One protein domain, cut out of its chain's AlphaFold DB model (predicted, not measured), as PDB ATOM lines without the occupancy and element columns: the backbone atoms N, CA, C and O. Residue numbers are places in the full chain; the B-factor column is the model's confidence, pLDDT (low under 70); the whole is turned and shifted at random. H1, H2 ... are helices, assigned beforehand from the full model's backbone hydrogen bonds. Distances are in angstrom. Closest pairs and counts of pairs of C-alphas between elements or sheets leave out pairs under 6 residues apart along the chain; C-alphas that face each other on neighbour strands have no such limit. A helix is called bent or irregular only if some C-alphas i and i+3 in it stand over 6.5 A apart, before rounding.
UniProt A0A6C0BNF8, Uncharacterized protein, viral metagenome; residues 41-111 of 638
ATOM      1  N   HIS A  41     -16.738  29.045 -33.594       64.56
ATOM      2  CA  HIS A  41     -17.941  28.528 -34.235       64.56
ATOM      3  C   HIS A  41     -17.868  27.014 -34.494       64.56
ATOM      4  O   HIS A  41     -18.761  26.284 -34.072       64.56
ATOM      5  N   ALA A  42     -16.751  26.510 -35.030       58.25
ATOM      6  CA  ALA A  42     -16.558  25.073 -35.258       58.25
ATOM      7  C   ALA A  42     -16.583  24.267 -33.945       58.25
ATOM      8  O   ALA A  42     -17.123  23.165 -33.876       58.25
ATOM      9  N   THR A  43     -16.058  24.850 -32.862       66.19
ATOM     10  CA  THR A  43     -16.084  24.222 -31.528       66.19
ATOM     11  C   THR A  43     -17.505  24.132 -30.954       66.19
ATOM     12  O   THR A  43     -17.799  23.208 -30.194       66.19
ATOM     13  N   LEU A  44     -18.386  25.077 -31.302       66.50
ATOM     14  CA  LEU A  44     -19.803  25.035 -30.929       66.50
ATOM     15  C   LEU A  44     -20.563  23.984 -31.749       66.50
ATOM     16  O   LEU A  44     -21.365  23.254 -31.176       66.50
ATOM     17  N   MET A  45     -20.253  23.841 -33.042       68.94
ATOM     18  CA  MET A  45     -20.901  22.853 -33.912       68.94
ATOM     19  C   MET A  45     -20.604  21.407 -33.517       68.94
ATOM     20  O   MET A  45     -21.523  20.603 -33.467       68.94
ATOM     21  N   VAL A  46     -19.369  21.083 -33.114       69.00
ATOM     22  CA  VAL A  46     -19.005  19.721 -32.651       69.00
ATOM     23  C   VAL A  46     -19.809  19.272 -31.415       69.00
ATOM     24  O   VAL A  46     -19.878  18.081 -31.120       69.00
ATOM     25  N   LYS A  47     -20.420  20.208 -30.676       74.00
ATOM     26  CA  LYS A  47     -21.273  19.909 -29.514       74.00
ATOM     27  C   LYS A  47     -22.769  19.882 -29.834       74.00
ATOM     28  O   LYS A  47     -23.540  19.482 -28.965       74.00
ATOM     29  N   SER A  48     -23.176  20.328 -31.023       77.19
ATOM     30  CA  SER A  48     -24.568  20.259 -31.464       77.19
ATOM     31  C   SER A  48     -24.890  18.839 -31.925       77.19
ATOM     32  O   SER A  48     -24.061  18.191 -32.558       77.19
ATOM     33  N   SER A  49     -26.097  18.357 -31.622       82.75
ATOM     34  CA  SER A  49     -26.617  17.117 -32.215       82.75
ATOM     35  C   SER A  49     -26.911  17.263 -33.710       82.75
ATOM     36  O   SER A  49     -27.034  16.252 -34.390       82.75
ATOM     37  N   ASP A  50     -27.014  18.505 -34.185       86.62
ATOM     38  CA  ASP A  50     -27.203  18.870 -35.583       86.62
ATOM     39  C   ASP A  50     -26.319  20.096 -35.892       86.62
ATOM     40  O   ASP A  50     -26.652  21.230 -35.521       86.62
ATOM     41  N   PRO A  51     -25.105  19.890 -36.428       88.50
ATOM     42  CA  PRO A  51     -24.167  20.979 -36.672       88.50
ATOM     43  C   PRO A  51     -24.564  21.858 -37.867       88.50
ATOM     44  O   PRO A  51     -24.025  22.957 -37.986       88.50
ATOM     45  N   PHE A  52     -25.488  21.414 -38.728       94.25
ATOM     46  CA  PHE A  52     -25.810  22.081 -39.994       94.25
ATOM     47  C   PHE A  52     -27.212  22.708 -40.036       94.25
ATOM     48  O   PHE A  52     -27.575  23.330 -41.034       94.25
ATOM     49  N   GLU A  53     -27.984  22.626 -38.950       90.50
ATOM     50  CA  GLU A  53     -29.275  23.321 -38.824       90.50
ATOM     51  C   GLU A  53     -29.137  24.860 -38.856       90.50
ATOM     52  O   GLU A  53     -30.074  25.586 -39.190       90.50
ATOM     53  N   HIS A  54     -27.959  25.386 -38.508       90.06
ATOM     54  CA  HIS A  54     -27.748  26.825 -38.379       90.06
ATOM     55  C   HIS A  54     -27.586  27.514 -39.753       90.06
ATOM     56  O   HIS A  54     -26.758  27.085 -40.554       90.06
ATOM     57  N   PRO A  55     -28.284  28.633 -40.031       87.06
ATOM     58  CA  PRO A  55     -28.235  29.289 -41.345       87.06
ATOM     59  C   PRO A  55     -26.871  29.915 -41.692       87.06
ATOM     60  O   PRO A  55     -26.547  30.095 -42.862       87.06
ATOM     61  N   ASP A  56     -26.052  30.223 -40.682       92.75
ATOM     62  CA  ASP A  56     -24.719  30.828 -40.866       92.75
ATOM     63  C   ASP A  56     -23.593  29.803 -41.120       92.75
ATOM     64  O   ASP A  56     -22.416  30.162 -41.082       92.75
ATOM     65  N   VAL A  57     -23.922  28.527 -41.358       94.06
ATOM     66  CA  VAL A  57     -22.932  27.502 -41.729       94.06
ATOM     67  C   VAL A  57     -22.204  27.926 -43.008       94.06
ATOM     68  O   VAL A  57     -22.830  28.195 -44.034       94.06
ATOM     69  N   THR A  58     -20.870  27.942 -42.974       96.31
ATOM     70  CA  THR A  58     -20.037  28.258 -44.146       96.31
ATOM     71  C   THR A  58     -19.384  27.014 -44.745       96.31
ATOM     72  O   THR A  58     -19.261  25.973 -44.096       96.31
ATOM     73  N   CYS A  59     -18.914  27.106 -45.995       96.56
ATOM     74  CA  CYS A  59     -18.207  26.008 -46.666       96.56
ATOM     75  C   CYS A  59     -16.972  25.594 -45.861       96.56
ATOM     76  O   CYS A  59     -16.693  24.406 -45.682       96.56
ATOM     77  N   GLN A  60     -16.279  26.577 -45.284       96.12
ATOM     78  CA  GLN A  60     -15.110  26.334 -44.455       96.12
ATOM     79  C   GLN A  60     -15.451  25.570 -43.171       96.12
ATOM     80  O   GLN A  60     -14.639  24.746 -42.745       96.12
ATOM     81  N   ASP A  61     -16.621  25.792 -42.568       95.06
ATOM     82  CA  ASP A  61     -17.050  25.043 -41.380       95.06
ATOM     83  C   ASP A  61     -17.253  23.561 -41.722       95.06
ATOM     84  O   ASP A  61     -16.686  22.690 -41.053       95.06
ATOM     85  N   VAL A  62     -17.948  23.268 -42.829       95.44
ATOM     86  CA  VAL A  62     -18.163  21.892 -43.312       95.44
ATOM     87  C   VAL A  62     -16.832  21.208 -43.644       95.44
ATOM     88  O   VAL A  62     -16.567  20.100 -43.176       95.44
ATOM     89  N   LEU A  63     -15.950  21.871 -44.402       95.19
ATOM     90  CA  LEU A  63     -14.631  21.328 -44.754       95.19
ATOM     91  C   LEU A  63     -13.748  21.101 -43.520       95.19
ATOM     92  O   LEU A  63     -12.996  20.125 -43.469       95.19
ATOM     93  N   THR A  64     -13.852  21.966 -42.508       93.81
ATOM     94  CA  THR A  64     -13.129  21.799 -41.242       93.81
ATOM     95  C   THR A  64     -13.607  20.543 -40.520       93.81
ATOM     96  O   THR A  64     -12.771  19.736 -40.113       93.81
ATOM     97  N   LEU A  65     -14.921  20.315 -40.423       92.56
ATOM     98  CA  LEU A  65     -15.474  19.096 -39.820       92.56
ATOM     99  C   LEU A  65     -15.043  17.834 -40.580       92.56
ATOM    100  O   LEU A  65     -14.555  16.887 -39.958       92.56
ATOM    101  N   LEU A  66     -15.115  17.844 -41.914       93.69
ATOM    102  CA  LEU A  66     -14.628  16.743 -42.755       93.69
ATOM    103  C   LEU A  66     -13.136  16.457 -42.515       93.69
ATOM    104  O   LEU A  66     -12.734  15.301 -42.386       93.69
ATOM    105  N   SER A  67     -12.305  17.500 -42.393       93.00
ATOM    106  CA  SER A  67     -10.863  17.351 -42.132       93.00
ATOM    107  C   SER A  67     -10.547  16.742 -40.760       93.00
ATOM    108  O   SER A  67      -9.500  16.118 -40.582       93.00
ATOM    109  N   LEU A  68     -11.467  16.887 -39.802       92.56
ATOM    110  CA  LEU A  68     -11.394  16.276 -38.476       92.56
ATOM    111  C   LEU A  68     -11.930  14.835 -38.456       92.56
ATOM    112  O   LEU A  68     -11.937  14.205 -37.398       92.56
ATOM    113  N   GLY A  69     -12.343  14.302 -39.610       92.81
ATOM    114  CA  GLY A  69     -12.867  12.947 -39.757       92.81
ATOM    115  C   GLY A  69     -14.372  12.825 -39.522       92.81
ATOM    116  O   GLY A  69     -14.841  11.713 -39.295       92.81
ATOM    117  N   TYR A  70     -15.128  13.928 -39.549       92.44
ATOM    118  CA  TYR A  70     -16.591  13.865 -39.561       92.44
ATOM    119  C   TYR A  70     -17.074  13.295 -40.902       92.44
ATOM    120  O   TYR A  70     -16.633  13.748 -41.959       92.44
ATOM    121  N   GLU A  71     -17.981  12.322 -40.879       94.00
ATOM    122  CA  GLU A  71     -18.606  11.764 -42.083       94.00
ATOM    123  C   GLU A  71     -20.014  12.348 -42.242       94.00
ATOM    124  O   GLU A  71     -20.844  12.200 -41.352       94.00
ATOM    125  N   LEU A  72     -20.285  13.009 -43.375       94.06
ATOM    126  CA  LEU A  72     -21.603  13.594 -43.646       94.06
ATOM    127  C   LEU A  72     -22.654  12.505 -43.877       94.06
ATOM    128  O   LEU A  72     -22.577  11.758 -44.861       94.06
ATOM    129  N   THR A  73     -23.662  12.481 -43.013       92.88
ATOM    130  CA  THR A  73     -24.889  11.695 -43.163       92.88
ATOM    131  C   THR A  73     -25.826  12.315 -44.208       92.88
ATOM    132  O   THR A  73     -25.623  13.436 -44.673       92.88
ATOM    133  N   GLU A  74     -26.877  11.593 -44.601       87.56
ATOM    134  CA  GLU A  74     -27.925  12.150 -45.475       87.56
ATOM    135  C   GLU A  74     -28.693  13.300 -44.812       87.56
ATOM    136  O   GLU A  74     -29.087  14.246 -45.491       87.56
ATOM    137  N   VAL A  75     -28.852  13.253 -43.485       90.38
ATOM    138  CA  VAL A  75     -29.466  14.339 -42.706       90.38
ATOM    139  C   VAL A  75     -28.594  15.586 -42.811       90.38
ATOM    140  O   VAL A  75     -29.060  16.599 -43.319       90.38
ATOM    141  N   ASP A  76     -27.290  15.454 -42.537       93.94
ATOM    142  CA  ASP A  76     -26.330  16.556 -42.671       93.94
ATOM    143  C   ASP A  76     -26.356  17.182 -44.075       93.94
ATOM    144  O   ASP A  76     -26.332  18.399 -44.230       93.94
ATOM    145  N   ARG A  77     -26.421  16.354 -45.127       92.62
ATOM    146  CA  ARG A  77     -26.506  16.828 -46.519       92.62
ATOM    147  C   ARG A  77     -27.803  17.584 -46.784       92.62
ATOM    148  O   ARG A  77     -27.776  18.581 -47.501       92.62
ATOM    149  N   SER A  78     -28.914  17.110 -46.227       89.44
ATOM    150  CA  SER A  78     -30.217  17.765 -46.324       89.44
ATOM    151  C   SER A  78     -30.219  19.111 -45.600       89.44
ATOM    152  O   SER A  78     -30.728  20.088 -46.143       89.44
ATOM    153  N   ASP A  79     -29.602  19.188 -44.423       92.44
ATOM    154  CA  ASP A  79     -29.544  20.413 -43.622       92.44
ATOM    155  C   ASP A  79     -28.579  21.435 -44.217       92.44
ATOM    156  O   ASP A  79     -28.929  22.606 -44.328       92.44
ATOM    157  N   ILE A  80     -27.436  20.990 -44.750       94.06
ATOM    158  CA  ILE A  80     -26.572  21.822 -45.597       94.06
ATOM    159  C   ILE A  80     -27.374  22.357 -46.789       94.06
ATOM    160  O   ILE A  80     -27.392  23.559 -47.027       94.06
ATOM    161  N   ALA A  81     -28.084  21.494 -47.522       91.25
ATOM    162  CA  ALA A  81     -28.864  21.909 -48.686       91.25
ATOM    163  C   ALA A  81     -29.987  22.899 -48.334       91.25
ATOM    164  O   ALA A  81     -30.293  23.773 -49.143       91.25
ATOM    165  N   ARG A  82     -30.599  22.774 -47.150       91.69
ATOM    166  CA  ARG A  82     -31.736  23.591 -46.704       91.69
ATOM    167  C   ARG A  82     -31.317  24.914 -46.067       91.69
ATOM    168  O   ARG A  82     -31.952  25.929 -46.333       91.69
ATOM    169  N   ASN A  83     -30.289  24.903 -45.226       93.38
ATOM    170  CA  ASN A  83     -29.998  26.012 -44.317       93.38
ATOM    171  C   ASN A  83     -28.778  26.831 -44.748       93.38
ATOM    172  O   ASN A  83     -28.722  28.025 -44.466       93.38
ATOM    173  N   MET A  84     -27.820  26.223 -45.448       95.44
ATOM    174  CA  MET A  84     -26.599  26.902 -45.879       95.44
ATOM    175  C   MET A  84     -26.887  27.897 -47.013       95.44
ATOM    176  O   MET A  84     -27.668  27.610 -47.919       95.44
ATOM    177  N   HIS A  85     -26.230  29.056 -47.014       95.25
ATOM    178  CA  HIS A  85     -26.380  30.026 -48.104       95.25
ATOM    179  C   HIS A  85     -25.900  29.451 -49.454       95.25
ATOM    180  O   HIS A  85     -24.858  28.798 -49.518       95.25
ATOM    181  N   MET A  86     -26.609  29.745 -50.550       94.50
ATOM    182  CA  MET A  86     -26.317  29.203 -51.887       94.50
ATOM    183  C   MET A  86     -24.874  29.403 -52.364       94.50
ATOM    184  O   MET A  86     -24.277  28.467 -52.893       94.50
ATOM    185  N   ASP A  87     -24.289  30.585 -52.153       95.00
ATOM    186  CA  ASP A  87     -22.875  30.845 -52.479       95.00
ATOM    187  C   ASP A  87     -21.917  29.860 -51.798       95.00
ATOM    188  O   ASP A  87     -20.919  29.437 -52.381       95.00
ATOM    189  N   GLU A  88     -22.206  29.492 -50.551       96.56
ATOM    190  CA  GLU A  88     -21.383  28.560 -49.787       96.56
ATOM    191  C   GLU A  88     -21.630  27.112 -50.226       96.56
ATOM    192  O   GLU A  88     -20.670  26.349 -50.331       96.56
ATOM    193  N   ILE A  89     -22.872  26.754 -50.580       94.31
ATOM    194  CA  ILE A  89     -23.210  25.451 -51.180       94.31
ATOM    195  C   ILE A  89     -22.455  25.253 -52.499       94.31
ATOM    196  O   ILE A  89     -21.865  24.195 -52.716       94.31
ATOM    197  N   LEU A  90     -22.441  26.265 -53.373       90.00
ATOM    198  CA  LEU A  90     -21.730  26.209 -54.653       90.00
ATOM    199  C   LEU A  90     -20.222  26.037 -54.447       90.00
ATOM    200  O   LEU A  90     -19.650  25.115 -55.024       90.00
ATOM    201  N   LYS A  91     -19.596  26.821 -53.557       93.88
ATOM    202  CA  LYS A  91     -18.184  26.614 -53.178       93.88
ATOM    203  C   LYS A  91     -17.943  25.202 -52.653       93.88
ATOM    204  O   LYS A  91     -16.960  24.570 -53.014       93.88
ATOM    205  N   LEU A  92     -18.822  24.701 -51.786       93.56
ATOM    206  CA  LEU A  92     -18.690  23.381 -51.171       93.56
ATOM    207  C   LEU A  92     -18.827  22.246 -52.198       93.56
ATOM    208  O   LEU A  92     -18.116  21.243 -52.103       93.56
ATOM    209  N   SER A  93     -19.683  22.427 -53.207       90.81
ATOM    210  CA  SER A  93     -19.898  21.469 -54.298       90.81
ATOM    211  C   SER A  93     -18.652  21.203 -55.152       90.81
ATOM    212  O   SER A  93     -18.544  20.142 -55.770       90.81
ATOM    213  N   GLU A  94     -17.665  22.106 -55.126       89.19
ATOM    214  CA  GLU A  94     -16.367  21.898 -55.781       89.19
ATOM    215  C   GLU A  94     -15.527  20.818 -55.073       89.19
ATOM    216  O   GLU A  94     -14.689  20.164 -55.697       89.19
ATOM    217  N   TYR A  95     -15.758  20.610 -53.772       92.38
ATOM    218  CA  TYR A  95     -14.977  19.704 -52.924       92.38
ATOM    219  C   TYR A  95     -15.701  18.392 -52.630       92.38
ATOM    220  O   TYR A  95     -15.057  17.350 -52.490       92.38
ATOM    221  N   ILE A  96     -17.030  18.429 -52.519       90.00
ATOM    222  CA  ILE A  96     -17.847  17.262 -52.187       90.00
ATOM    223  C   ILE A  96     -19.051  17.137 -53.117       90.00
ATOM    224  O   ILE A  96     -19.650  18.119 -53.542       90.00
ATOM    225  N   THR A  97     -19.456  15.899 -53.402       82.38
ATOM    226  CA  THR A  97     -20.695  15.645 -54.144       82.38
ATOM    227  C   THR A  97     -21.886  15.969 -53.241       82.38
ATOM    228  O   THR A  97     -22.162  15.218 -52.302       82.38
ATOM    229  N   LEU A  98     -22.578  17.072 -53.523       83.69
ATOM    230  CA  LEU A  98     -23.864  17.419 -52.921       83.69
ATOM    231  C   LEU A  98     -24.988  17.066 -53.888       83.69
ATOM    232  O   LEU A  98     -24.886  17.316 -55.089       83.69
ATOM    233  N   ASN A  99     -26.065  16.495 -53.355       78.88
ATOM    234  CA  ASN A  99     -27.285  16.323 -54.121       78.88
ATOM    235  C   ASN A  99     -28.035  17.668 -54.145       78.88
ATOM    236  O   ASN A  99     -28.749  18.014 -53.205       78.88
ATOM    237  N   LEU A 100     -27.835  18.443 -55.215       80.00
ATOM    238  CA  LEU A 100     -28.428  19.777 -55.362       80.00
ATOM    239  C   LEU A 100     -29.935  19.748 -55.664       80.00
ATOM    240  O   LEU A 100     -30.563  20.803 -55.641       80.00
ATOM    241  N   SER A 101     -30.536  18.578 -55.917       72.00
ATOM    242  CA  SER A 101     -31.991  18.475 -56.123       72.00
ATOM    243  C   SER A 101     -32.800  18.897 -54.888       72.00
ATOM    244  O   SER A 101     -33.885  19.451 -55.031       72.00
ATOM    245  N   TYR A 102     -32.253  18.733 -53.677       69.62
ATOM    246  CA  TYR A 102     -32.923  19.128 -52.431       69.62
ATOM    247  C   TYR A 102     -32.932  20.640 -52.178       69.62
ATOM    248  O   TYR A 102     -33.652  21.124 -51.303       69.62
ATOM    249  N   VAL A 103     -32.127  21.393 -52.926       77.12
ATOM    250  CA  VAL A 103     -31.874  22.808 -52.654       77.12
ATOM    251  C   VAL A 103     -33.011  23.697 -53.173       77.12
ATOM    252  O   VAL A 103     -33.336  24.701 -52.544       77.12
ATOM    253  N   SER A 104     -33.662  23.325 -54.281       70.50
ATOM    254  CA  SER A 104     -34.490  24.259 -55.058       70.50
ATOM    255  C   SER A 104     -35.762  24.746 -54.364       70.50
ATOM    256  O   SER A 104     -36.175  25.878 -54.598       70.50
ATOM    257  N   ASN A 105     -36.370  23.924 -53.503       71.00
ATOM    258  CA  ASN A 105     -37.671  24.244 -52.894       71.00
ATOM    259  C   ASN A 105     -37.590  24.529 -51.388       71.00
ATOM    260  O   ASN A 105     -38.550  25.030 -50.811       71.00
ATOM    261  N   SER A 106     -36.472  24.193 -50.738       83.19
ATOM    262  CA  SER A 106     -36.341  24.280 -49.276       83.19
ATOM    263  C   SER A 106     -35.331  25.325 -48.809       83.19
ATOM    264  O   SER A 106     -35.373  25.711 -47.643       83.19
ATOM    265  N   ASN A 107     -34.439  25.790 -49.688       91.69
ATOM    266  CA  ASN A 107     -33.418  26.757 -49.315       91.69
ATOM    267  C   ASN A 107     -33.921  28.201 -49.498       91.69
ATOM    268  O   ASN A 107     -34.244  28.595 -50.620       91.69
ATOM    269  N   PRO A 108     -33.954  29.030 -48.439       91.50
ATOM    270  CA  PRO A 108     -34.490  30.391 -48.512       91.50
ATOM    271  C   PRO A 108     -33.624  31.351 -49.340       91.50
ATOM    272  O   PRO A 108     -34.095  32.418 -49.729       91.50
ATOM    273  N   THR A 109     -32.361  30.999 -49.598       93.00
ATOM    274  CA  THR A 109     -31.417  31.803 -50.394       93.00
ATOM    275  C   THR A 109     -31.389  31.385 -51.864       93.00
ATOM    276  O   THR A 109     -30.726  32.022 -52.684       93.00
ATOM    277  N   TYR A 110     -32.129  30.332 -52.218       90.19
ATOM    278  CA  TYR A 110     -32.263  29.876 -53.590       90.19
ATOM    279  C   TYR A 110     -33.036  30.886 -54.442       90.19
ATOM    280  O   TYR A 110     -34.082  31.405 -54.055       90.19
ATOM    281  N   SER A 111     -32.514  31.170 -55.632       86.81
ATOM    282  CA  SER A 111     -33.072  32.144 -56.568       86.81
ATOM    283  C   SER A 111     -32.999  31.608 -57.998       86.81
ATOM    284  O   SER A 111     -32.274  30.650 -58.281       86.81
TER     285      SER A 111
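Overview. This is residues 41 to 111 of the 638 residues of an uncharacterized protein of viral metagenome (UniProt A0A6C0BNF8). Three short helices, H2, H3 and H4, make a loose triangle in the body of this small domain, with H1 beyond H2 at one end and H5 packed on H3 at the other. H2 and H4 run the same way, while H3 runs the opposite way to H4. The printed part has 71 residues, with five named helices in the order H1, H2, H3, H4, H5 and no named strand, and the class is all helix. The whole is compact, with a radius of gyration of the C-alphas of 11.1 A, and only just elongated, spanning 31 by 21 by 19 A.

Along the chain. H1 covers residues 41 to 45, 6.4 A long, beginning at C-alpha 41 at (-17.941, 28.528, -34.235). After residues 46 to 58, which hold no named element, H2 takes residues 59 to 67 over 12.2 A. H3, residues 74 to 83, is the longest helix by residues and measures 14.1 A, beginning at C-alpha 74 at (-27.925, 12.150, -45.475). H4 covers residues 86 to 93, 10.3 A. H5 runs from residue 100 to 106, 11.0 A, ending at C-alpha 106 at (-36.341, 24.280, -49.276). H5 is irregular, but only just: C-alphas 102 and 105 are 7.0 A apart.

Arrangement. H1 touches H2, and their closest C-alphas, those of Ala 42 and Asp 61, are 6.1 A apart. H2 touches H4 at a shallow tilt of 30 degrees, the same way; the closest C-alphas are those of Cys 59 and Glu 88, at 5.1 A. H3 and H4 are close but not clearly touching, with the C-alphas of Ala 81 and Ile 89 the closest at 7.1 A. They run opposite ways at a shallow tilt of 32 degrees. H3 touches H5 at a steep tilt of 51 degrees, the same way; the closest C-alphas, those of Ala 81 and Val 103, are 5.1 A apart. H4 and H5 are near each other, with 5 pairs of C-alphas within 10 A. H2 and H3 are apart, and so are H1 and H5. In H1, H2, H3 and H4 every O i to N i+4 pair is within hydrogen-bond range; in H5 0 of 3 are, beside 1 of 4 O i to N i+3 pairs.

Size, cuts and confidence. The two C-alphas farthest apart, those of Gly 69 and Ser 111, are 32.5 A apart. The printed part has no cut. The link from H1 to H2 is long, with 13 residues, the link from H3 to H4 is tight, and those from H2 to H3 and from H4 to H5 are short. The mean pLDDT of the printed part is 87.4; residues 41 to 46 and residue 102 are under 70.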